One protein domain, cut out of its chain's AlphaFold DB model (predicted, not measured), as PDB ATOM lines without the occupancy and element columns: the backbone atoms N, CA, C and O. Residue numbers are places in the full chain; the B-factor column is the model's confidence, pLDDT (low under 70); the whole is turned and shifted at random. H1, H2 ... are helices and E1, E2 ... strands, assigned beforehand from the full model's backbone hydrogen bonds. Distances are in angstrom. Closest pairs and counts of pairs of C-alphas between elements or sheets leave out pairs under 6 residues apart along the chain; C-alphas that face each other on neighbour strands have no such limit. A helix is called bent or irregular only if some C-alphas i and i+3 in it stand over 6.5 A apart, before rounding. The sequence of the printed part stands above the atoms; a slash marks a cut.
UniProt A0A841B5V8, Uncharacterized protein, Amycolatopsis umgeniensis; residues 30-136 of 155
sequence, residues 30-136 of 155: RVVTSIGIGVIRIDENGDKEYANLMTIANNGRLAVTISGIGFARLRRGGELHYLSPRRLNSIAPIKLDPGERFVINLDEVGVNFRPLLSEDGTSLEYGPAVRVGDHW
ATOM      1  N   ARG A  30      22.596 -30.685   1.150       76.56
ATOM      2  CA  ARG A  30      21.811 -31.107   2.317       76.56
ATOM      3  C   ARG A  30      21.806 -32.621   2.390       76.56
ATOM      4  O   ARG A  30      20.953 -33.264   1.795       76.56
ATOM      5  N   VAL A  31      22.747 -33.172   3.143       80.00
ATOM      6  CA  VAL A  31      22.736 -34.600   3.453       80.00
ATOM      7  C   VAL A  31      21.863 -34.831   4.679       80.00
ATOM      8  O   VAL A  31      22.039 -34.171   5.707       80.00
ATOM      9  N   VAL A  32      20.909 -35.745   4.551       81.94
ATOM     10  CA  VAL A  32      20.036 -36.204   5.631       81.94
ATOM     11  C   VAL A  32      20.326 -37.673   5.872       81.94
ATOM     12  O   VAL A  32      20.427 -38.455   4.930       81.94
ATOM     13  N   THR A  33      20.458 -38.044   7.138       78.62
ATOM     14  CA  THR A  33      20.728 -39.420   7.541       78.62
ATOM     15  C   THR A  33      19.684 -39.885   8.538       78.62
ATOM     16  O   THR A  33      19.404 -39.179   9.509       78.62
ATOM     17  N   SER A  34      19.135 -41.075   8.325       78.50
ATOM     18  CA  SER A  34      18.162 -41.708   9.214       78.50
ATOM     19  C   SER A  34      18.525 -43.168   9.464       78.50
ATOM     20  O   SER A  34      19.174 -43.811   8.639       78.50
ATOM     21  N   ILE A  35      18.111 -43.681  10.621       74.19
ATOM     22  CA  ILE A  35      18.139 -45.108  10.944       74.19
ATOM     23  C   ILE A  35      16.694 -45.521  11.175       74.19
ATOM     24  O   ILE A  35      15.949 -44.810  11.853       74.19
ATOM     25  N   GLY A  36      16.301 -46.640  10.591       69.75
ATOM     26  CA  GLY A  36      14.981 -47.222  10.768       69.75
ATOM     27  C   GLY A  36      15.043 -48.735  10.653       69.75
ATOM     28  O   GLY A  36      16.050 -49.296  10.229       69.75
ATOM     29  N   ILE A  37      13.951 -49.386  11.031       69.62
ATOM     30  CA  ILE A  37      13.757 -50.816  10.808       69.62
ATOM     31  C   ILE A  37      12.993 -50.947   9.490       69.62
ATOM     32  O   ILE A  37      11.949 -50.313   9.322       69.62
ATOM     33  N   GLY A  38      13.527 -51.715   8.544       63.97
ATOM     34  CA  GLY A  38      12.911 -51.946   7.239       63.97
ATOM     35  C   GLY A  38      12.822 -53.429   6.911       63.97
ATOM     36  O   GLY A  38      13.574 -54.232   7.451       63.97
ATOM     37  N   VAL A  39      11.887 -53.786   6.032       66.06
ATOM     38  CA  VAL A  39      11.759 -55.156   5.518       66.06
ATOM     39  C   VAL A  39      12.730 -55.318   4.355       66.06
ATOM     40  O   VAL A  39      12.651 -54.558   3.391       66.06
ATOM     41  N   ILE A  40      13.643 -56.281   4.454       68.00
ATOM     42  CA  ILE A  40      14.660 -56.558   3.424       68.00
ATOM     43  C   ILE A  40      14.273 -57.724   2.520       68.00
ATOM     44  O   ILE A  40      14.586 -57.705   1.330       68.00
ATOM     45  N   ARG A  41      13.551 -58.710   3.052       69.81
ATOM     46  CA  ARG A  41      13.113 -59.887   2.307       69.81
ATOM     47  C   ARG A  41      11.708 -60.281   2.735       69.81
ATOM     48  O   ARG A  41      11.355 -60.174   3.906       69.81
ATOM     49  N   ILE A  42      10.907 -60.698   1.762       71.62
ATOM     50  CA  ILE A  42       9.634 -61.371   1.995       71.62
ATOM     51  C   ILE A  42       9.857 -62.791   1.495       71.62
ATOM     52  O   ILE A  42      10.179 -62.975   0.321       71.62
ATOM     53  N   ASP A  43       9.805 -63.756   2.405       71.75
ATOM     54  CA  ASP A  43       9.951 -65.167   2.063       71.75
ATOM     55  C   ASP A  43       8.766 -65.640   1.203       71.75
ATOM     56  O   ASP A  43       7.718 -64.990   1.162       71.75
ATOM     57  N   GLU A  44       8.899 -66.784   0.533       73.88
ATOM     58  CA  GLU A  44       7.810 -67.399  -0.245       73.88
ATOM     59  C   GLU A  44       6.582 -67.708   0.635       73.88
ATOM     60  O   GLU A  44       5.451 -67.692   0.153       73.88
ATOM     61  N   ASN A  45       6.798 -67.875   1.945       77.00
ATOM     62  CA  ASN A  45       5.759 -68.033   2.967       77.00
ATOM     63  C   ASN A  45       5.114 -66.709   3.431       77.00
ATOM     64  O   ASN A  45       4.217 -66.720   4.270       77.00
ATOM     65  N   GLY A  46       5.555 -65.559   2.910       73.19
ATOM     66  CA  GLY A  46       5.063 -64.235   3.304       73.19
ATOM     67  C   GLY A  46       5.696 -63.670   4.580       73.19
ATOM     68  O   GLY A  46       5.347 -62.558   4.992       73.19
ATOM     69  N   ASP A  47       6.643 -64.393   5.182       75.62
ATOM     70  CA  ASP A  47       7.378 -63.933   6.355       75.62
ATOM     71  C   ASP A  47       8.312 -62.779   5.988       75.62
ATOM     72  O   ASP A  47       9.090 -62.837   5.034       75.62
ATOM     73  N   LYS A  48       8.203 -61.689   6.751       74.19
ATOM     74  CA  LYS A  48       8.983 -60.468   6.544       74.19
ATOM     75  C   LYS A  48      10.235 -60.517   7.400       74.19
ATOM     76  O   LYS A  48      10.153 -60.499   8.626       74.19
ATOM     77  N   GLU A  49      11.386 -60.497   6.750       72.62
ATOM     78  CA  GLU A  49      12.667 -60.334   7.417       72.62
ATOM     79  C   GLU A  49      12.937 -58.841   7.629       72.62
ATOM     80  O   GLU A  49      13.000 -58.056   6.675       72.62
ATOM     81  N   TYR A  50      13.049 -58.442   8.895       69.62
ATOM     82  CA  TYR A  50      13.329 -57.067   9.292       69.62
ATOM     83  C   TYR A  50      14.820 -56.896   9.551       69.62
ATOM     84  O   TYR A  50      15.415 -57.692  10.272       69.62
ATOM     85  N   ALA A  51      15.388 -55.816   9.027       70.94
ATOM     86  CA  ALA A  51      16.762 -55.429   9.293       70.94
ATOM     87  C   ALA A  51      16.872 -53.951   9.670       70.94
ATOM     88  O   ALA A  51      16.020 -53.118   9.330       70.94
ATOM     89  N   ASN A  52      17.948 -53.624  10.375       75.69
ATOM     90  CA  ASN A  52      18.302 -52.250  10.691       75.69
ATOM     91  C   ASN A  52      18.902 -51.577   9.458       75.69
ATOM     92  O   ASN A  52      19.988 -51.929   9.001       75.69
ATOM     93  N   LEU A  53      18.216 -50.565   8.936       80.50
ATOM     94  CA  LEU A  53      18.634 -49.841   7.745       80.50
ATOM     95  C   LEU A  53      19.111 -48.437   8.107       80.50
ATOM     96  O   LEU A  53      18.402 -47.663   8.757       80.50
ATOM     97  N   MET A  54      20.293 -48.076   7.618       82.44
ATOM     98  CA  MET A  54      20.775 -46.699   7.605       82.44
ATOM     99  C   MET A  54      20.558 -46.112   6.216       82.44
ATOM    100  O   MET A  54      21.078 -46.623   5.230       82.44
ATOM    101  N   THR A  55      19.796 -45.024   6.133       85.44
ATOM    102  CA  THR A  55      19.558 -44.300   4.880       85.44
ATOM    103  C   THR A  55      20.316 -42.981   4.891       85.44
ATOM    104  O   THR A  55      20.216 -42.203   5.840       85.44
ATOM    105  N   ILE A  56      21.054 -42.718   3.818       88.38
ATOM    106  CA  ILE A  56      21.795 -41.483   3.567       88.38
ATOM    107  C   ILE A  56      21.222 -40.877   2.289       88.38
ATOM    108  O   ILE A  56      21.335 -41.469   1.223       88.38
ATOM    109  N   ALA A  57      20.594 -39.709   2.381       86.31
ATOM    110  CA  ALA A  57      19.957 -39.047   1.248       86.31
ATOM    111  C   ALA A  57      20.565 -37.667   0.997       86.31
ATOM    112  O   ALA A  57      20.779 -36.890   1.934       86.31
ATOM    113  N   ASN A  58      20.806 -37.338  -0.270       88.44
ATOM    114  CA  ASN A  58      21.187 -35.998  -0.688       88.44
ATOM    115  C   ASN A  58      19.943 -35.197  -1.094       88.44
ATOM    116  O   ASN A  58      19.559 -35.143  -2.256       88.44
ATOM    117  N   ASN A  59      19.351 -34.496  -0.132       84.25
ATOM    118  CA  ASN A  59      18.252 -33.551  -0.364       84.25
ATOM    119  C   ASN A  59      18.757 -32.163  -0.813       84.25
ATOM    120  O   ASN A  59      18.018 -31.174  -0.764       84.25
ATOM    121  N   GLY A  60      20.047 -32.045  -1.144       80.75
ATOM    122  CA  GLY A  60      20.657 -30.834  -1.675       80.75
ATOM    123  C   GLY A  60      20.427 -30.677  -3.175       80.75
ATOM    124  O   GLY A  60      19.852 -31.534  -3.834       80.75
ATOM    125  N   ARG A  61      20.913 -29.559  -3.722       81.19
ATOM    126  CA  ARG A  61      20.928 -29.291  -5.173       81.19
ATOM    127  C   ARG A  61      22.282 -29.571  -5.829       81.19
ATOM    128  O   ARG A  61      22.417 -29.420  -7.035       81.19
ATOM    129  N   LEU A  62      23.278 -29.941  -5.030       84.12
ATOM    130  CA  LEU A  62      24.642 -30.226  -5.467       84.12
ATOM    131  C   LEU A  62      24.968 -31.679  -5.148       84.12
ATOM    132  O   LEU A  62      24.527 -32.182  -4.114       84.12
ATOM    133  N   ALA A  63      25.748 -32.323  -6.012       87.25
ATOM    134  CA  ALA A  63      26.291 -33.644  -5.731       87.25
ATOM    135  C   ALA A  63      27.202 -33.598  -4.494       87.25
ATOM    136  O   ALA A  63      27.901 -32.609  -4.253       87.25
ATOM    137  N   VAL A  64      27.189 -34.667  -3.702       89.00
ATOM    138  CA  VAL A  64      27.958 -34.775  -2.460       89.00
ATOM    139  C   VAL A  64      28.748 -36.072  -2.459       89.00
ATOM    140  O   VAL A  64      28.243 -37.104  -2.875       89.00
ATOM    141  N   THR A  65      29.984 -36.034  -1.965       90.94
ATOM    142  CA  THR A  65      30.763 -37.249  -1.700       90.94
ATOM    143  C   THR A  65      30.797 -37.523  -0.201       90.94
ATOM    144  O   THR A  65      31.242 -36.686   0.587       90.94
ATOM    145  N   ILE A  66      30.309 -38.697   0.184       90.38
ATOM    146  CA  ILE A  66      30.372 -39.237   1.537       90.38
ATOM    147  C   ILE A  66      31.726 -39.926   1.688       90.38
ATOM    148  O   ILE A  66      32.002 -40.900   0.996       90.38
ATOM    149  N   SER A  67      32.578 -39.405   2.569       90.12
ATOM    150  CA  SER A  67      33.941 -39.894   2.817       90.12
ATOM    151  C   SER A  67      34.043 -40.827   4.027       90.12
ATOM    152  O   SER A  67      35.090 -41.422   4.258       90.12
ATOM    153  N   GLY A  68      32.971 -40.963   4.808       88.81
ATOM    154  CA  GLY A  68      32.934 -41.839   5.974       88.81
ATOM    155  C   GLY A  68      31.530 -41.975   6.544       88.81
ATOM    156  O   GLY A  68      30.679 -41.104   6.355       88.81
ATOM    157  N   ILE A  69      31.287 -43.083   7.237       88.44
ATOM    158  CA  ILE A  69      29.969 -43.449   7.763       88.44
ATOM    159  C   ILE A  69      30.132 -43.903   9.212       88.44
ATOM    160  O   ILE A  69      31.098 -44.582   9.574       88.44
ATOM    161  N   GLY A  70      29.215 -43.490  10.077       86.75
ATOM    162  CA  GLY A  70      29.293 -43.794  11.495       86.75
ATOM    163  C   GLY A  70      28.068 -43.353  12.280       86.75
ATOM    164  O   GLY A  70      26.966 -43.207  11.756       86.75
ATOM    165  N   PHE A  71      28.291 -43.131  13.566       83.00
ATOM    166  CA  PHE A  71      27.285 -42.764  14.545       83.00
ATOM    167  C   PHE A  71      27.796 -41.595  15.380       83.00
ATOM    168  O   PHE A  71      28.974 -41.539  15.726       83.00
ATOM    169  N   ALA A  72      26.916 -40.665  15.722       81.12
ATOM    170  CA  ALA A  72      27.201 -39.559  16.621       81.12
ATOM    171  C   ALA A  72      26.468 -39.767  17.942       81.12
ATOM    172  O   ALA A  72      25.277 -40.074  17.946       81.12
ATOM    173  N   ARG A  73      27.158 -39.533  19.055       77.12
ATOM    174  CA  ARG A  73      26.571 -39.510  20.394       77.12
ATOM    175  C   ARG A  73      26.788 -38.191  21.086       77.12
ATOM    176  O   ARG A  73      27.902 -37.680  21.100       77.12
ATOM    177  N   LEU A  74      25.734 -37.677  21.712       69.38
ATOM    178  CA  LEU A  74      25.843 -36.527  22.596       69.38
ATOM    179  C   LEU A  74      26.408 -36.994  23.942       69.38
ATOM    180  O   LEU A  74      25.771 -37.771  24.648       69.38
ATOM    181  N   ARG A  75      27.607 -36.538  24.302       66.00
ATOM    182  CA  ARG A  75      28.163 -36.744  25.642       66.00
ATOM    183  C   ARG A  75      27.519 -35.788  26.645       66.00
ATOM    184  O   ARG A  75      27.072 -34.690  26.301       66.00
ATOM    185  N   ARG A  76      27.532 -36.183  27.925       64.00
ATOM    186  CA  ARG A  76      27.282 -35.259  29.044       64.00
ATOM    187  C   ARG A  76      28.262 -34.085  28.911       64.00
ATOM    188  O   ARG A  76      29.465 -34.306  28.930       64.00
ATOM    189  N   GLY A  77      27.737 -32.877  28.699       62.59
ATOM    190  CA  GLY A  77      28.524 -31.679  28.362       62.59
ATOM    191  C   GLY A  77      28.200 -31.057  26.996       62.59
ATOM    192  O   GLY A  77      28.604 -29.933  26.738       62.59
ATOM    193  N   GLY A  78      27.420 -31.733  26.143       65.44
ATOM    194  CA  GLY A  78      26.972 -31.183  24.853       65.44
ATOM    195  C   GLY A  78      27.935 -31.415  23.685       65.44
ATOM    196  O   GLY A  78      27.639 -31.016  22.560       65.44
ATOM    197  N   GLU A  79      29.055 -32.095  23.922       69.00
ATOM    198  CA  GLU A  79      29.986 -32.507  22.873       69.00
ATOM    199  C   GLU A  79      29.439 -33.702  22.081       69.00
ATOM    200  O   GLU A  79      28.875 -34.637  22.654       69.00
ATOM    201  N   LEU A  80      29.624 -33.691  20.757       71.56
ATOM    202  CA  LEU A  80      29.346 -34.850  19.909       71.56
ATOM    203  C   LEU A  80      30.593 -35.719  19.787       71.56
ATOM    204  O   LEU A  80      31.641 -35.265  19.336       71.56
ATOM    205  N   HIS A  81      30.448 -36.990  20.135       76.88
ATOM    206  CA  HIS A  81      31.449 -38.014  19.896       76.88
ATOM    207  C   HIS A  81      31.047 -38.848  18.680       76.88
ATOM    208  O   HIS A  81      29.947 -39.403  18.650       76.88
ATOM    209  N   TYR A  82      31.930 -38.944  17.687       78.75
ATOM    210  CA  TYR A  82      31.687 -39.710  16.468       78.75
ATOM    211  C   TYR A  82      32.391 -41.065  16.548       78.75
ATOM    212  O   TYR A  82      33.593 -41.145  16.786       78.75
ATOM    213  N   LEU A  83      31.636 -42.134  16.329       77.75
ATOM    214  CA  LEU A  83      32.130 -43.499  16.212       77.75
ATOM    215  C   LEU A  83      31.963 -43.947  14.770       77.75
ATOM    216  O   LEU A  83      30.862 -43.907  14.232       77.75
ATOM    217  N   SER A  84      33.039 -44.402  14.145       79.31
ATOM    218  CA  SER A  84      33.011 -44.833  12.752       79.31
ATOM    219  C   SER A  84      33.593 -46.241  12.640       79.31
ATOM    220  O   SER A  84      34.816 -46.408  12.594       79.31
ATOM    221  N   PRO A  85      32.736 -47.279  12.690       78.19
ATOM    222  CA  PRO A  85      33.173 -48.664  12.570       78.19
ATOM    223  C   PRO A  85      33.935 -48.891  11.261       78.19
ATOM    224  O   PRO A  85      33.479 -48.480  10.194       78.19
ATOM    225  N   ARG A  86      35.075 -49.595  11.319       78.31
ATOM    226  CA  ARG A  86      35.920 -49.851  10.134       78.31
ATOM    227  C   ARG A  86      35.141 -50.473   8.968       78.31
ATOM    228  O   ARG A  86      35.364 -50.082   7.831       78.31
ATOM    229  N   ARG A  87      34.201 -51.378   9.264       76.50
ATOM    230  CA  ARG A  87      33.346 -52.044   8.265       76.50
ATOM    231  C   ARG A  87      32.353 -51.106   7.565       76.50
ATOM    232  O   ARG A  87      31.980 -51.359   6.431       76.50
ATOM    233  N   LEU A  88      31.937 -50.016   8.215       76.75
ATOM    234  CA  LEU A  88      31.105 -48.988   7.578       76.75
ATOM    235  C   LEU A  88      31.948 -48.056   6.702       76.75
ATOM    236  O   LEU A  88      31.513 -47.653   5.629       76.75
ATOM    237  N   ASN A  89      33.179 -47.753   7.123       79.12
ATOM    238  CA  ASN A  89      34.089 -46.933   6.324       79.12
ATOM    239  C   ASN A  89      34.633 -47.634   5.083       79.12
ATOM    240  O   ASN A  89      34.991 -46.936   4.144       79.12
ATOM    241  N   SER A  90      34.668 -48.969   5.034       80.50
ATOM    242  CA  SER A  90      35.057 -49.682   3.809       80.50
ATOM    243  C   SER A  90      34.064 -49.509   2.655       80.50
ATOM    244  O   SER A  90      34.399 -49.845   1.527       80.50
ATOM    245  N   ILE A  91      32.858 -48.995   2.925       83.19
ATOM    246  CA  ILE A  91      31.843 -48.694   1.902       83.19
ATOM    247  C   ILE A  91      32.084 -47.302   1.283       83.19
ATOM    248  O   ILE A  91      31.642 -47.027   0.172       83.19
ATOM    249  N   ALA A  92      32.790 -46.410   1.985       84.94
ATOM    250  CA  ALA A  92      33.136 -45.080   1.497       84.94
ATOM    251  C   ALA A  92      34.438 -45.109   0.658       84.94
ATOM    252  O   ALA A  92      35.312 -45.934   0.930       84.94
ATOM    253  N   PRO A  93      34.628 -44.191  -0.311       89.88
ATOM    254  CA  PRO A  93      33.776 -43.043  -0.621       89.88
ATOM    255  C   PRO A  93      32.570 -43.369  -1.517       89.88
ATOM    256  O   PRO A  93      32.657 -44.198  -2.415       89.88
ATOM    257  N   ILE A  94      31.461 -42.647  -1.316       90.00
ATOM    258  CA  ILE A  94      30.223 -42.777  -2.105       90.00
ATOM    259  C   ILE A  94      29.826 -41.407  -2.641       90.00
ATOM    260  O   ILE A  94      29.693 -40.457  -1.867       90.00
ATOM    261  N   LYS A  95      29.605 -41.293  -3.949       91.75
ATOM    262  CA  LYS A  95      29.031 -40.090  -4.554       91.75
ATOM    263  C   LYS A  95      27.505 -40.205  -4.564       91.75
ATOM    264  O   LYS A  95      26.984 -41.244  -4.937       91.75
ATOM    265  N   LEU A  96      26.826 -39.135  -4.155       89.56
ATOM    266  CA  LEU A  96      25.375 -38.988  -4.186       89.56
ATOM    267  C   LEU A  96      25.001 -37.761  -5.007       89.56
ATOM    268  O   LEU A  96      25.291 -36.625  -4.606       89.56
ATOM    269  N   ASP A  97      24.331 -37.973  -6.128       90.75
ATOM    270  CA  ASP A  97      23.772 -36.896  -6.932       90.75
ATOM    271  C   ASP A  97      22.518 -36.289  -6.251       90.75
ATOM    272  O   ASP A  97      21.994 -36.834  -5.271       90.75
ATOM    273  N   PRO A  98      22.058 -35.094  -6.664       87.38
ATOM    274  CA  PRO A  98      20.884 -34.456  -6.067       87.38
ATOM    275  C   PRO A  98      19.632 -35.345  -6.127       87.38
ATOM    276  O   PRO A  98      19.235 -35.795  -7.197       87.38
ATOM    277  N   GLY A  99      18.981 -35.558  -4.981       84.75
ATOM    278  CA  GLY A  99      17.797 -36.415  -4.842       84.75
ATOM    279  C   GLY A  99      18.101 -37.905  -4.656       84.75
ATOM    280  O   GLY A  99      17.185 -38.681  -4.387       84.75
ATOM    281  N   GLU A 100      19.367 -38.312  -4.758       88.81
ATOM    282  CA  GLU A 100      19.770 -39.704  -4.593       88.81
ATOM    283  C   GLU A 100      19.775 -40.124  -3.117       88.81
ATOM    284  O   GLU A 100      20.033 -39.329  -2.203       88.81
ATOM    285  N   ARG A 101      19.500 -41.410  -2.884       89.12
ATOM    286  CA  ARG A 101      19.580 -42.045  -1.569       89.12
ATOM    287  C   ARG A 101      20.392 -43.329  -1.646       89.12
ATOM    288  O   ARG A 101      20.222 -44.120  -2.565       89.12
ATOM    289  N   PHE A 102      21.195 -43.557  -0.621       89.00
ATOM    290  CA  PHE A 102      21.935 -44.785  -0.394       89.00
ATOM    291  C   PHE A 102      21.446 -45.441   0.892       89.00
ATOM    292  O   PHE A 102      21.256 -44.763   1.905       89.00
ATOM    293  N   VAL A 103      21.205 -46.747   0.841       86.81
ATOM    294  CA  VAL A 103      20.666 -47.525   1.959       86.81
ATOM    295  C   VAL A 103      21.655 -48.625   2.300       86.81
ATOM    296  O   VAL A 103      22.123 -49.336   1.417       86.81
ATOM    297  N   ILE A 104      21.970 -48.748   3.584       85.69
ATOM    298  CA  ILE A 104      22.905 -49.732   4.118       85.69
ATOM    299  C   ILE A 104      22.145 -50.621   5.081       85.69
ATOM    300  O   ILE A 104      21.516 -50.119   6.014       85.69
ATOM    301  N   ASN A 105      22.258 -51.928   4.881       85.12
ATOM    302  CA  ASN A 105      21.847 -52.902   5.873       85.12
ATOM    303  C   ASN A 105      22.927 -52.994   6.962       85.12
ATOM    304  O   ASN A 105      24.039 -53.455   6.717       85.12
ATOM    305  N   LEU A 106      22.630 -52.495   8.162       79.06
ATOM    306  CA  LEU A 106      23.585 -52.471   9.271       79.06
ATOM    307  C   LEU A 106      23.894 -53.878   9.792       79.06
ATOM    308  O   LEU A 106      25.023 -54.124  10.227       79.06
ATOM    309  N   ASP A 107      22.932 -54.795   9.693       75.56
ATOM    310  CA  ASP A 107      23.075 -56.161  10.186       75.56
ATOM    311  C   ASP A 107      24.066 -56.949   9.302       75.56
ATOM    312  O   ASP A 107      24.963 -57.617   9.820       75.56
ATOM    313  N   GLU A 108      24.024 -56.757   7.975       76.50
ATOM    314  CA  GLU A 108      25.000 -57.322   7.019       76.50
ATOM    315  C   GLU A 108      26.427 -56.806   7.243       76.50
ATOM    316  O   GLU A 108      27.405 -57.548   7.143       76.50
ATOM    317  N   VAL A 109      26.568 -55.528   7.602       72.00
ATOM    318  CA  VAL A 109      27.875 -54.915   7.889       72.00
ATOM    319  C   VAL A 109      28.410 -55.367   9.265       72.00
ATOM    320  O   VAL A 109      29.532 -55.035   9.665       72.00
ATOM    321  N   GLY A 110      27.650 -56.193   9.995       66.31
ATOM    322  CA  GLY A 110      27.985 -56.699  11.324       66.31
ATOM    323  C   GLY A 110      27.921 -55.618  12.398       66.31
ATOM    324  O   GLY A 110      28.597 -55.718  13.425       66.31
ATOM    325  N   VAL A 111      27.149 -54.559  12.152       69.81
ATOM    326  CA  VAL A 111      26.861 -53.512  13.124       69.81
ATOM    327  C   VAL A 111      25.515 -53.841  13.751       69.81
ATOM    328  O   VAL A 111      24.472 -53.439  13.253       69.81
ATOM    329  N   ASN A 112      25.550 -54.555  14.876       61.97
ATOM    330  CA  ASN A 112      24.354 -54.808  15.675       61.97
ATOM    331  C   ASN A 112      23.884 -53.502  16.324       61.97
ATOM    332  O   ASN A 112      24.251 -53.178  17.457       61.97
ATOM    333  N   PHE A 113      23.067 -52.744  15.598       58.12
ATOM    334  CA  PHE A 113      22.383 -51.582  16.137       58.12
ATOM    335  C   PHE A 113      21.163 -52.062  16.920       58.12
ATOM    336  O   PHE A 113      20.035 -52.042  16.441       58.12
ATOM    337  N   ARG A 114      21.376 -52.522  18.156       53.44
ATOM    338  CA  ARG A 114      20.256 -52.644  19.088       53.44
ATOM    339  C   ARG A 114      19.866 -51.224  19.484       53.44
ATOM    340  O   ARG A 114      20.731 -50.526  20.021       53.44
ATOM    341  N   PRO A 115      18.623 -50.762  19.251       49.41
ATOM    342  CA  PRO A 115      18.152 -49.577  19.941       49.41
ATOM    343  C   PRO A 115      18.242 -49.902  21.432       49.41
ATOM    344  O   PRO A 115      17.442 -50.674  21.955       49.41
ATOM    345  N   LEU A 116      19.276 -49.391  22.101       42.66
ATOM    346  CA  LEU A 116      19.386 -49.454  23.549       42.66
ATOM    347  C   LEU A 116      18.285 -48.535  24.086       42.66
ATOM    348  O   LEU A 116      18.493 -47.348  24.344       42.66
ATOM    349  N   LEU A 117      17.076 -49.083  24.190       38.91
ATOM    350  CA  LEU A 117      16.144 -48.671  25.221       38.91
ATOM    351  C   LEU A 117      16.914 -48.894  26.523       38.91
ATOM    352  O   LEU A 117      17.211 -50.039  26.859       38.91
ATOM    353  N   SER A 118      17.360 -47.821  27.187       39.09
ATOM    354  CA  SER A 118      17.865 -48.002  28.545       39.09
ATOM    355  C   SER A 118      16.708 -48.528  29.395       39.09
ATOM    356  O   SER A 118      15.546 -48.190  29.139       39.09
ATOM    357  N   GLU A 119      17.019 -49.356  30.390       39.59
ATOM    358  CA  GLU A 119      16.041 -49.886  31.350       39.59
ATOM    359  C   GLU A 119      15.255 -48.764  32.067       39.59
ATOM    360  O   GLU A 119      14.151 -48.997  32.551       39.59
ATOM    361  N   ASP A 120      15.749 -47.520  32.017       37.06
ATOM    362  CA  ASP A 120      15.130 -46.318  32.591       37.06
ATOM    363  C   ASP A 120      14.220 -45.553  31.603       37.06
ATOM    364  O   ASP A 120      13.804 -44.423  31.870       37.06
ATOM    365  N   GLY A 121      13.968 -46.094  30.405       37.88
ATOM    366  CA  GLY A 121      13.157 -45.442  29.367       37.88
ATOM    367  C   GLY A 121      13.816 -44.215  28.718       37.88
ATOM    368  O   GLY A 121      13.174 -43.493  27.950       37.88
ATOM    369  N   THR A 122      15.105 -43.972  28.979       43.38
ATOM    370  CA  THR A 122      15.881 -42.918  28.315       43.38
ATOM    371  C   THR A 122      16.682 -43.519  27.165       43.38
ATOM    372  O   THR A 122      17.674 -44.213  27.341       43.38
ATOM    373  N   SER A 123      16.203 -43.277  25.942       44.03
ATOM    374  CA  SER A 123      16.854 -43.669  24.686       44.03
ATOM    375  C   SER A 123      18.342 -43.278  24.687       44.03
ATOM    376  O   SER A 123      18.659 -42.088  24.673       44.03
ATOM    377  N   LEU A 124      19.254 -44.262  24.702       49.72
ATOM    378  CA  LEU A 124      20.693 -44.026  24.549       49.72
ATOM    379  C   LEU A 124      20.989 -43.774  23.060       49.72
ATOM    380  O   LEU A 124      21.041 -44.677  22.233       49.72
ATOM    381  N   GLU A 125      21.002 -42.505  22.662       59.06
ATOM    382  CA  GLU A 125      22.179 -41.628  22.585       59.06
ATOM    383  C   GLU A 125      23.060 -41.786  21.333       59.06
ATOM    384  O   GLU A 125      24.013 -41.029  21.218       59.06
ATOM    385  N   TYR A 126      22.748 -42.658  20.364       63.66
ATOM    386  CA  TYR A 126      23.456 -42.688  19.068       63.66
ATOM    387  C   TYR A 126      22.533 -42.338  17.894       63.66
ATOM    388  O   TYR A 126      21.575 -43.048  17.605       63.66
ATOM    389  N   GLY A 127      22.833 -41.238  17.203       71.88
ATOM    390  CA  GLY A 127      22.232 -40.881  15.919       71.88
ATOM    391  C   GLY A 127      23.133 -41.276  14.745       71.88
ATOM    392  O   GLY A 127      24.346 -41.387  14.925       71.88
ATOM    393  N   PRO A 128      22.586 -41.467  13.533       80.88
ATOM    394  CA  PRO A 128      23.410 -41.682  12.348       80.88
ATOM    395  C   PRO A 128      24.315 -40.479  12.083       80.88
ATOM    396  O   PRO A 128      23.904 -39.331  12.270       80.88
ATOM    397  N   ALA A 129      25.531 -40.751  11.615       84.56
ATOM    398  CA  ALA A 129      26.477 -39.727  11.222       84.56
ATOM    399  C   ALA A 129      27.213 -40.085   9.932       84.56
ATOM    400  O   ALA A 129      27.535 -41.240   9.667       84.56
ATOM    401  N   VAL A 130      27.513 -39.071   9.131       87.06
ATOM    402  CA  VAL A 130      28.263 -39.215   7.878       87.06
ATOM    403  C   VAL A 130      29.300 -38.120   7.767       87.06
ATOM    404  O   VAL A 130      29.074 -36.988   8.199       87.06
ATOM    405  N   ARG A 131      30.441 -38.448   7.179       86.69
ATOM    406  CA  ARG A 131      31.497 -37.495   6.874       86.69
ATOM    407  C   ARG A 131      31.348 -37.034   5.429       86.69
ATOM    408  O   ARG A 131      31.251 -37.854   4.521       86.69
ATOM    409  N   VAL A 132      31.317 -35.721   5.231       85.19
ATOM    410  CA  VAL A 132      31.310 -35.058   3.923       85.19
ATOM    411  C   VAL A 132      32.538 -34.161   3.867       85.19
ATOM    412  O   VAL A 132      32.642 -33.205   4.640       85.19
ATOM    413  N   GLY A 133      33.491 -34.493   2.993       83.19
ATOM    414  CA  GLY A 133      34.820 -33.876   3.015       83.19
ATOM    415  C   GLY A 133      35.485 -34.066   4.384       83.19
ATOM    416  O   GLY A 133      35.642 -35.199   4.851       83.19
ATOM    417  N   ASP A 134      35.798 -32.959   5.058       80.25
ATOM    418  CA  ASP A 134      36.432 -32.941   6.385       80.25
ATOM    419  C   ASP A 134      35.471 -32.732   7.555       80.25
ATOM    420  O   ASP A 134      35.888 -32.556   8.700       80.25
ATOM    421  N   HIS A 135      34.165 -32.777   7.298       82.44
ATOM    422  CA  HIS A 135      33.166 -32.492   8.316       82.44
ATOM    423  C   HIS A 135      32.247 -33.676   8.569       82.44
ATOM    424  O   HIS A 135      31.659 -34.235   7.646       82.44
ATOM    425  N   TRP A 136      32.061 -34.003   9.846       82.62
ATOM    426  CA  TRP A 136      31.015 -34.918  10.285       82.62
ATOM    427  C   TRP A 136      29.667 -34.197  10.401       82.62
ATOM    428  O   TRP A 136      29.566 -33.069  10.894       82.62
TER     429      TRP A 136
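Overview. This is residues 30 to 136 of the 155 residues of an uncharacterized protein of Amycolatopsis umgeniensis (UniProt A0A841B5V8). Two small, strongly twisted sheets built on bent strands come together along their edges, E1 near E7 and E5 near E6, as a loose, incompletely closed barrel. The hairpins E1-E2 and E3-E4 run out to far tips at Glu 44 and Gly 77, and short H1 sits beside E3. The 107 printed residues hold E1 E2 E3 E4 H1 E5 E6 E7, mostly strand; E1-E2-E6 is antiparallel, and the other sheet is branched at E3, its pairs antiparallel. The whole is only just compact, close to loose, with radius of gyration of the C-alphas 15.2 A and spans 45 by 37 by 24 A.

Along the chain. E3, residues 64 to 74, measures 25.2 A and bends by 76 degrees at 67. E4 is 80 to 83, E5 94 to 96, and E7 126 to 132, 18.7 A, ending at C-alpha (31.310, -35.058, 3.923). E1, 31 to 42, starts at C-alpha (22.736, -34.600, 3.453) and measures 29.8 A; E2, 48 to 58, measures 28.3 A. E6 is 101 to 105, H1 86 to 89.

Arrangement. E4 and E5 lie on one side of E3, E7 on the other side. N 73 and O 81, N 66 and O 94, and N 70 and O 129 are each 2.8 A apart. H1, too short for an O i to N i+4 pair, stands at the sheet's level; the closest C-alphas of E3 and H1, Gly 68 and Asn 89, are 5.2 A apart. In the other sheet, N 34 and O 55 are 2.9 A apart, N 56 and O 102 2.8 A. The closest C-alphas of E1 and E7, Thr 33 and Pro 128, are 6.0 A apart.

Size, cuts and confidence. C-alphas 44 and 77, the farthest apart, are 50.2 A apart. The printed part has no cut; E6 to E7 is a long link. Mean pLDDT of the printed part is 75.0, with 110 to 126 among residues under 70.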